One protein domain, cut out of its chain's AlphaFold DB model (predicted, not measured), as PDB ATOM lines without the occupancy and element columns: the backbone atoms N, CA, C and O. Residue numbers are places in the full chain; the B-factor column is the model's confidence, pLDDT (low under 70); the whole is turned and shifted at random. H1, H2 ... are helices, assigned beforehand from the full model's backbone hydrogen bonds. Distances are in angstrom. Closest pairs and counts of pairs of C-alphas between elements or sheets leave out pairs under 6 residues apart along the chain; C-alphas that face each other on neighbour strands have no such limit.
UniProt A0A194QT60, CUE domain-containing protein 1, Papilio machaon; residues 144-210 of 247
ATOM      1  N   ASP A 144      86.517  33.816   6.453       85.25
ATOM      2  CA  ASP A 144      87.065  33.188   5.241       85.25
ATOM      3  C   ASP A 144      87.217  31.663   5.370       85.25
ATOM      4  O   ASP A 144      86.954  30.907   4.431       85.25
ATOM      5  N   LYS A 145      87.635  31.172   6.543       83.62
ATOM      6  CA  LYS A 145      87.732  29.731   6.811       83.62
ATOM      7  C   LYS A 145      86.356  29.120   6.966       83.62
ATOM      8  O   LYS A 145      86.138  28.017   6.481       83.62
ATOM      9  N   ILE A 146      85.447  29.826   7.631       83.94
ATOM     10  CA  ILE A 146      84.051  29.405   7.746       83.94
ATOM     11  C   ILE A 146      83.465  29.257   6.338       83.94
ATOM     12  O   ILE A 146      82.942  28.195   6.018       83.94
ATOM     13  N   ALA A 147      83.656  30.246   5.462       87.12
ATOM     14  CA  ALA A 147      83.229  30.191   4.068       87.12
ATOM     15  C   ALA A 147      83.841  28.998   3.312       87.12
ATOM     16  O   ALA A 147      83.114  28.296   2.613       87.12
ATOM     17  N   ALA A 148      85.134  28.713   3.497       87.69
ATOM     18  CA  ALA A 148      85.787  27.552   2.887       87.69
ATOM     19  C   ALA A 148      85.216  26.209   3.385       87.69
ATOM     20  O   ALA A 148      85.024  25.288   2.596       87.69
ATOM     21  N   PHE A 149      84.901  26.089   4.677       86.00
ATOM     22  CA  PHE A 149      84.260  24.889   5.224       86.00
ATOM     23  C   PHE A 149      82.816  24.731   4.735       86.00
ATOM     24  O   PHE A 149      82.406  23.622   4.420       86.00
ATOM     25  N   LEU A 150      82.069  25.828   4.597       87.38
ATOM     26  CA  LEU A 150      80.701  25.826   4.060       87.38
ATOM     27  C   LEU A 150      80.624  25.548   2.545       87.38
ATOM     28  O   LEU A 150      79.528  25.344   2.013       87.38
ATOM     29  N   GLN A 151      81.759  25.567   1.843       86.44
ATOM     30  CA  GLN A 151      81.881  25.081   0.463       86.44
ATOM     31  C   GLN A 151      82.150  23.573   0.397       86.44
ATOM     32  O   GLN A 151      81.904  22.971  -0.642       86.44
ATOM     33  N   ASN A 152      82.643  22.957   1.478       88.31
ATOM     34  CA  ASN A 152      82.880  21.519   1.516       88.31
ATOM     35  C   ASN A 152      81.568  20.771   1.812       88.31
ATOM     36  O   ASN A 152      81.036  20.842   2.921       88.31
ATOM     37  N   GLU A 153      81.075  20.026   0.823       87.56
ATOM     38  CA  GLU A 153      79.832  19.251   0.910       87.56
ATOM     39  C   GLU A 153      79.884  18.158   1.988       87.56
ATOM     40  O   GLU A 153      78.894  17.941   2.684       87.56
ATOM     41  N   GLU A 154      81.045  17.532   2.204       86.56
ATOM     42  CA  GLU A 154      81.237  16.508   3.241       86.56
ATOM     43  C   GLU A 154      81.087  17.112   4.643       86.56
ATOM     44  O   GLU A 154      80.418  16.565   5.518       86.56
ATOM     45  N   PHE A 155      81.644  18.308   4.840       88.44
ATOM     46  CA  PHE A 155      81.515  19.036   6.096       88.44
ATOM     47  C   PHE A 155      80.081  19.532   6.330       88.44
ATOM     48  O   PHE A 155      79.591  19.521   7.459       88.44
ATOM     49  N   MET A 156      79.391  19.947   5.265       87.94
ATOM     50  CA  MET A 156      77.982  20.337   5.333       87.94
ATOM     51  C   MET A 156      77.074  19.157   5.682       87.94
ATOM     52  O   MET A 156      76.153  19.321   6.484       87.94
ATOM     53  N   ALA A 157      77.340  17.970   5.135       86.19
ATOM     54  CA  ALA A 157      76.663  16.742   5.536       86.19
ATOM     55  C   ALA A 157      76.924  16.437   7.020       86.19
ATOM     56  O   ALA A 157      75.977  16.287   7.789       86.19
ATOM     57  N   GLU A 158      78.181  16.463   7.465       87.44
ATOM     58  CA  GLU A 158      78.534  16.193   8.865       87.44
ATOM     59  C   GLU A 158      77.851  17.167   9.843       87.44
ATOM     60  O   GLU A 158      77.348  16.768  10.894       87.44
ATOM     61  N   LEU A 159      77.750  18.450   9.481       88.12
ATOM     62  CA  LEU A 159      77.018  19.443  10.271       88.12
ATOM     63  C   LEU A 159      75.521  19.124  10.393       88.12
ATOM     64  O   LEU A 159      74.941  19.389  11.446       88.12
ATOM     65  N   ARG A 160      74.900  18.563   9.347       83.31
ATOM     66  CA  ARG A 160      73.493  18.123   9.373       83.31
ATOM     67  C   ARG A 160      73.290  16.876  10.217       83.31
ATOM     68  O   ARG A 160      72.275  16.769  10.901       83.31
ATOM     69  N   TRP A 161      74.242  15.948  10.169       84.38
ATOM     70  CA  TRP A 161      74.199  14.722  10.962       84.38
ATOM     71  C   TRP A 161      74.544  14.955  12.438       84.38
ATOM     72  O   TRP A 161      74.143  14.167  13.299       84.38
ATOM     73  N   ASN A 162      75.215  16.062  12.769       88.56
ATOM     74  CA  ASN A 162      75.556  16.389  14.144       88.56
ATOM     75  C   ASN A 162      74.347  16.914  14.948       88.56
ATOM     76  O   ASN A 162      74.041  18.107  14.965       88.56
ATOM     77  N   GLN A 163      73.702  16.014  15.693       85.38
ATOM     78  CA  GLN A 163      72.536  16.326  16.529       85.38
ATOM     79  C   GLN A 163      72.815  17.391  17.597       85.38
ATOM     80  O   GLN A 163      71.967  18.242  17.857       85.38
ATOM     81  N   GLU A 164      74.007  17.392  18.201       87.81
ATOM     82  CA  GLU A 164      74.370  18.400  19.204       87.81
ATOM     83  C   GLU A 164      74.475  19.804  18.600       87.81
ATOM     84  O   GLU A 164      74.128  20.798  19.242       87.81
ATOM     85  N   PHE A 165      74.970  19.890  17.367       88.94
ATOM     86  CA  PHE A 165      75.100  21.127  16.620       88.94
ATOM     87  C   PHE A 165      73.733  21.649  16.189       88.94
ATOM     88  O   PHE A 165      73.431  22.811  16.457       88.94
ATOM     89  N   ILE A 166      72.897  20.796  15.590       88.62
ATOM     90  CA  ILE A 166      71.538  21.160  15.172       88.62
ATOM     91  C   ILE A 166      70.700  21.587  16.378       88.62
ATOM     92  O   ILE A 166      70.080  22.646  16.335       88.62
ATOM     93  N   ALA A 167      70.761  20.860  17.499       87.06
ATOM     94  CA  ALA A 167      70.053  21.237  18.719       87.06
ATOM     95  C   ALA A 167      70.505  22.604  19.264       87.06
ATOM     96  O   ALA A 167      69.674  23.411  19.685       87.06
ATOM     97  N   ALA A 168      71.811  22.895  19.238       86.69
ATOM     98  CA  ALA A 168      72.335  24.197  19.650       86.69
ATOM     99  C   ALA A 168      71.937  25.323  18.679       86.69
ATOM    100  O   ALA A 168      71.629  26.429  19.121       86.69
ATOM    101  N   LEU A 169      71.929  25.039  17.375       86.88
ATOM    102  CA  LEU A 169      71.545  25.968  16.314       86.88
ATOM    103  C   LEU A 169      70.043  26.310  16.382       86.88
ATOM    104  O   LEU A 169      69.684  27.484  16.316       86.88
ATOM    105  N   ASP A 170      69.184  25.310  16.595       85.75
ATOM    106  CA  ASP A 170      67.727  25.462  16.733       85.75
ATOM    107  C   ASP A 170      67.336  26.188  18.026       85.75
ATOM    108  O   ASP A 170      66.432  27.029  18.024       85.75
ATOM    109  N   SER A 171      68.045  25.905  19.124       83.19
ATOM    110  CA  SER A 171      67.837  26.577  20.414       83.19
ATOM    111  C   SER A 171      68.120  28.080  20.338       83.19
ATOM    112  O   SER A 171      67.521  28.860  21.075       83.19
ATOM    113  N   GLU A 172      69.030  28.492  19.454       78.56
ATOM    114  CA  GLU A 172      69.435  29.889  19.288       78.56
ATOM    115  C   GLU A 172      68.611  30.628  18.222       78.56
ATOM    116  O   GLU A 172      68.401  31.833  18.341       78.56
ATOM    117  N   GLN A 173      68.095  29.917  17.213       73.81
ATOM    118  CA  GLN A 173      67.338  30.517  16.107       73.81
ATOM    119  C   GLN A 173      65.822  30.542  16.284       73.81
ATOM    120  O   GLN A 173      65.125  31.134  15.462       73.81
ATOM    121  N   GLY A 174      65.301  29.963  17.367       61.00
ATOM    122  CA  GLY A 174      63.901  30.104  17.752       61.00
ATOM    123  C   GLY A 174      62.938  29.572  16.692       61.00
ATOM    124  O   GLY A 174      62.293  30.353  16.008       61.00
ATOM    125  N   HIS A 175      62.818  28.244  16.580       53.72
ATOM    126  CA  HIS A 175      61.715  27.525  15.920       53.72
ATOM    127  C   HIS A 175      61.064  28.232  14.715       53.72
ATOM    128  O   HIS A 175      59.849  28.444  14.684       53.72
ATOM    129  N   LYS A 176      61.839  28.565  13.681       55.84
ATOM    130  CA  LYS A 176      61.269  28.865  12.365       55.84
ATOM    131  C   LYS A 176      61.831  27.876  11.357       55.84
ATOM    132  O   LYS A 176      63.024  27.823  11.107       55.84
ATOM    133  N   THR A 177      60.895  27.071  10.864       55.00
ATOM    134  CA  THR A 177      60.987  26.099   9.773       55.00
ATOM    135  C   THR A 177      61.782  24.819  10.071       55.00
ATOM    136  O   THR A 177      62.997  24.715   9.979       55.00
ATOM    137  N   LYS A 178      61.041  23.755  10.373       54.50
ATOM    138  CA  LYS A 178      61.492  22.368  10.246       54.50
ATOM    139  C   LYS A 178      61.506  22.041   8.741       54.50
ATOM    140  O   LYS A 178      60.540  21.501   8.227       54.50
ATOM    141  N   CYS A 179      62.535  22.469   8.015       49.41
ATOM    142  CA  CYS A 179      62.784  21.999   6.651       49.41
ATOM    143  C   CYS A 179      64.243  21.562   6.615       49.41
ATOM    144  O   CYS A 179      65.150  22.387   6.671       49.41
ATOM    145  N   HIS A 180      64.434  20.249   6.695       56.53
ATOM    146  CA  HIS A 180      65.728  19.595   6.875       56.53
ATOM    147  C   HIS A 180      66.543  19.553   5.566       56.53
ATOM    148  O   HIS A 180      67.734  19.249   5.603       56.53
ATOM    149  N   ASP A 181      65.921  19.901   4.438       59.62
ATOM    150  CA  ASP A 181      66.401  19.510   3.110       59.62
ATOM    151  C   ASP A 181      66.980  20.672   2.278       59.62
ATOM    152  O   ASP A 181      67.806  20.462   1.395       59.62
ATOM    153  N   ASP A 182      66.639  21.925   2.602       76.69
ATOM    154  CA  ASP A 182      67.077  23.081   1.811       76.69
ATOM    155  C   ASP A 182      68.474  23.577   2.233       76.69
ATOM    156  O   ASP A 182      68.649  24.257   3.251       76.69
ATOM    157  N   GLU A 183      69.493  23.289   1.417       74.62
ATOM    158  CA  GLU A 183      70.880  23.771   1.572       74.62
ATOM    159  C   GLU A 183      70.973  25.295   1.719       74.62
ATOM    160  O   GLU A 183      71.728  25.791   2.559       74.62
ATOM    161  N   ALA A 184      70.150  26.039   0.979       80.81
ATOM    162  CA  ALA A 184      70.097  27.494   1.068       80.81
ATOM    163  C   ALA A 184      69.590  27.976   2.439       80.81
ATOM    164  O   ALA A 184      70.203  28.855   3.050       80.81
ATOM    165  N   ALA A 185      68.526  27.358   2.962       81.31
ATOM    166  CA  ALA A 185      67.961  27.711   4.262       81.31
ATOM    167  C   ALA A 185      68.909  27.329   5.407       81.31
ATOM    168  O   ALA A 185      69.064  28.079   6.371       81.31
ATOM    169  N   PHE A 186      69.585  26.183   5.298       83.12
ATOM    170  CA  PHE A 186      70.567  25.761   6.293       83.12
ATOM    171  C   PHE A 186      71.783  26.698   6.330       83.12
ATOM    172  O   PHE A 186      72.226  27.090   7.407       83.12
ATOM    173  N   LYS A 187      72.283  27.144   5.173       83.88
ATOM    174  CA  LYS A 187      73.369  28.136   5.096       83.88
ATOM    175  C   LYS A 187      72.990  29.491   5.677       83.88
ATOM    176  O   LYS A 187      73.804  30.110   6.362       83.88
ATOM    177  N   GLU A 188      71.766  29.947   5.439       83.56
ATOM    178  CA  GLU A 188      71.256  31.184   6.035       83.56
ATOM    179  C   GLU A 188      71.240  31.090   7.567       83.56
ATOM    180  O   GLU A 188      71.752  31.974   8.256       83.56
ATOM    181  N   ARG A 189      70.763  29.957   8.092       83.94
ATOM    182  CA  ARG A 189      70.793  29.645   9.525       83.94
ATOM    183  C   ARG A 189      72.204  29.583  10.084       83.94
ATOM    184  O   ARG A 189      72.449  30.021  11.202       83.94
ATOM    185  N   LEU A 190      73.146  29.036   9.328       85.88
ATOM    186  CA  LEU A 190      74.546  28.997   9.728       85.88
ATOM    187  C   LEU A 190      75.147  30.406   9.792       85.88
ATOM    188  O   LEU A 190      75.897  30.719  10.711       85.88
ATOM    189  N   LYS A 191      74.770  31.297   8.875       82.94
ATOM    190  CA  LYS A 191      75.259  32.681   8.865       82.94
ATOM    191  C   LYS A 191      74.859  33.457  10.123       82.94
ATOM    192  O   LYS A 191      75.634  34.278  10.613       82.94
ATOM    193  N   THR A 192      73.671  33.194  10.661       79.94
ATOM    194  CA  THR A 192      73.156  33.827  11.887       79.94
ATOM    195  C   THR A 192      73.373  32.980  13.138       79.94
ATOM    196  O   THR A 192      72.921  33.369  14.217       79.94
ATOM    197  N   MET A 193      74.101  31.861  13.029       84.62
ATOM    198  CA  MET A 193      74.415  31.016  14.174       84.62
ATOM    199  C   MET A 193      75.136  31.850  15.234       84.62
ATOM    200  O   MET A 193      76.026  32.647  14.916       84.62
ATOM    201  N   GLY A 194      74.771  31.700  16.500       83.19
ATOM    202  CA  GLY A 194      75.433  32.450  17.552       83.19
ATOM    203  C   GLY A 194      76.428  31.599  18.323       83.19
ATOM    204  O   GLY A 194      77.072  30.704  17.776       83.19
ATOM    205  N   LYS A 195      76.733  31.994  19.558       85.50
ATOM    206  CA  LYS A 195      78.054  31.702  20.154       85.50
ATOM    207  C   LYS A 195      78.256  30.220  20.465       85.50
ATOM    208  O   LYS A 195      79.361  29.701  20.315       85.50
ATOM    209  N   LEU A 196      77.198  29.543  20.899       83.62
ATOM    210  CA  LEU A 196      77.253  28.122  21.238       83.62
ATOM    211  C   LEU A 196      77.370  27.270  19.975       83.62
ATOM    212  O   LEU A 196      78.211  26.371  19.918       83.62
ATOM    213  N   SER A 197      76.594  27.618  18.947       87.94
ATOM    214  CA  SER A 197      76.663  26.966  17.646       87.94
ATOM    215  C   SER A 197      78.015  27.216  16.963       87.94
ATOM    216  O   SER A 197      78.691  26.253  16.611       87.94
ATOM    217  N   ARG A 198      78.523  28.461  16.936       87.12
ATOM    218  CA  ARG A 198      79.878  28.794  16.441       87.12
ATOM    219  C   ARG A 198      80.975  27.997  17.139       87.12
ATOM    220  O   ARG A 198      81.924  27.542  16.508       87.12
ATOM    221  N   LYS A 199      80.855  27.788  18.450       86.12
ATOM    222  CA  LYS A 199      81.826  26.990  19.205       86.12
ATOM    223  C   LYS A 199      81.812  25.518  18.786       86.12
ATOM    224  O   LYS A 199      82.878  24.909  18.690       86.12
ATOM    225  N   LYS A 200      80.629  24.952  18.539       87.75
ATOM    226  CA  LYS A 200      80.467  23.579  18.042       87.75
ATOM    227  C   LYS A 200      80.927  23.450  16.588       87.75
ATOM    228  O   LYS A 200      81.665  22.521  16.281       87.75
ATOM    229  N   PHE A 201      80.631  24.439  15.749       89.38
ATOM    230  CA  PHE A 201      81.173  24.562  14.396       89.38
ATOM    231  C   PHE A 201      82.705  24.533  14.404       89.38
ATOM    232  O   PHE A 201      83.313  23.736  13.699       89.38
ATOM    233  N   ALA A 202      83.341  25.342  15.258       87.94
ATOM    234  CA  ALA A 202      84.795  25.380  15.395       87.94
ATOM    235  C   ALA A 202      85.387  24.068  15.932       87.94
ATOM    236  O   ALA A 202      86.541  23.738  15.665       87.94
ATOM    237  N   GLN A 203      84.625  23.324  16.732       87.44
ATOM    238  CA  GLN A 203      85.030  22.002  17.194       87.44
ATOM    239  C   GLN A 203      85.013  20.987  16.046       87.44
ATOM    240  O   GLN A 203      85.985  20.249  15.900       87.44
ATOM    241  N   LEU A 204      83.953  20.984  15.234       87.06
ATOM    242  CA  LEU A 204      83.815  20.091  14.085       87.06
ATOM    243  C   LEU A 204      84.821  20.438  12.990       87.06
ATOM    244  O   LEU A 204      85.537  19.560  12.524       87.06
ATOM    245  N   SER A 205      84.981  21.718  12.652       85.56
ATOM    246  CA  SER A 205      85.906  22.159  11.604       85.56
ATOM    247  C   SER A 205      87.347  21.721  11.874       85.56
ATOM    248  O   SER A 205      88.032  21.284  10.956       85.56
ATOM    249  N   ARG A 206      87.797  21.710  13.140       83.56
ATOM    250  CA  ARG A 206      89.131  21.200  13.523       83.56
ATOM    251  C   ARG A 206      89.375  19.755  13.109       83.56
ATOM    252  O   ARG A 206      90.523  19.413  12.830       83.56
ATOM    253  N   MET A 207      88.345  18.912  13.103       76.75
ATOM    254  CA  MET A 207      88.477  17.513  12.690       76.75
ATOM    255  C   MET A 207      88.790  17.422  11.191       76.75
ATOM    256  O   MET A 207      89.633  16.621  10.802       76.75
ATOM    257  N   PHE A 208      88.239  18.337  10.391       78.38
ATOM    258  CA  PHE A 208      88.479  18.446   8.950       78.38
ATOM    259  C   PHE A 208      89.791  19.176   8.623       78.38
ATOM    260  O   PHE A 208      90.461  18.847   7.646       78.38
ATOM    261  N   THR A 209      90.242  20.122   9.457       75.00
ATOM    262  CA  THR A 209      91.543  20.795   9.257       75.00
ATOM    263  C   THR A 209      92.740  19.942   9.672       75.00
ATOM    264  O   THR A 209      93.858  20.211   9.230       75.00
ATOM    265  N   ARG A 210      92.553  18.930  10.531       62.84
ATOM    266  CA  ARG A 210      93.651  18.108  11.076       62.84
ATOM    267  C   ARG A 210      94.349  17.240  10.012       62.84
ATOM    268  O   ARG A 210      95.456  16.773  10.271       62.84
TER     269      ARG A 210
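Overview. This is residues 144 to 210 of the 247 residues of the protein "CUE domain-containing protein 1" of Papilio machaon (UniProt A0A194QT60). Five crossed helices make a small body: the longest, H5, runs back the opposite way past H2 and H3, which meet at a corner, while H4 stands across the body from H5, and H1 across it from H3. The loop of residues 174 to 182 lies at one end of the longest axis and the last turn of H5 at the other. The printed part has 67 residues with five named helices, H1 to H5 along the chain, and no named strand: the class is all helix. It is compact, with a radius of gyration of the C-alphas of 11.1 A, yet elongated, spanning 33 by 22 by 21 A.

Arrangement. Begin with H5, residues 195 to 209. With residues 196 to 201 alone it touches H3, residues 163 to 173, opposite ways at a tilt of 36 degrees, only just steep; their closest C-alphas, of Leu 169 and Ser 197, are 5.4 A apart. H5 also touches H2, residues 153 to 161, opposite ways at a steep tilt of 47 degrees; look at Phe 155 and Phe 208, the closest C-alphas, 7.5 A. H2 and H3 only just touch, and only at the corner, with 3 pairs of C-alphas within 8 A, closest at Arg 160 and Ile 166, 6.8 A. H4, residues 183 to 191, only just touches H3, with 3 such pairs, closest at Gln 173 and Arg 189, 7.5 A. H1, residues 144 to 151, only just touches H2, only at the corner, with 3 such pairs, closest at Leu 150 and Met 156, 6.3 A; H1 and H3 are apart. In H1, H2, H3 and H4 every O i to N i+4 pair is within hydrogen-bond range; in H5, 9 of 11 are.

Along the chain. Find C-alpha 195 at (78.054, 31.702, 20.154); from there H5 runs 20.5 A to C-alpha 209 at (91.543, 20.795, 9.257). H3 measures 15.1 A, and H1 begins at C-alpha 144, (87.065, 33.188, 5.241).

Size, cuts and confidence. The C-alphas farthest apart, of Lys 176 and Arg 210, are 34.1 A apart. The printed part has no cut and no long link; residues 174 to 181 and residue 210 have pLDDT under 70.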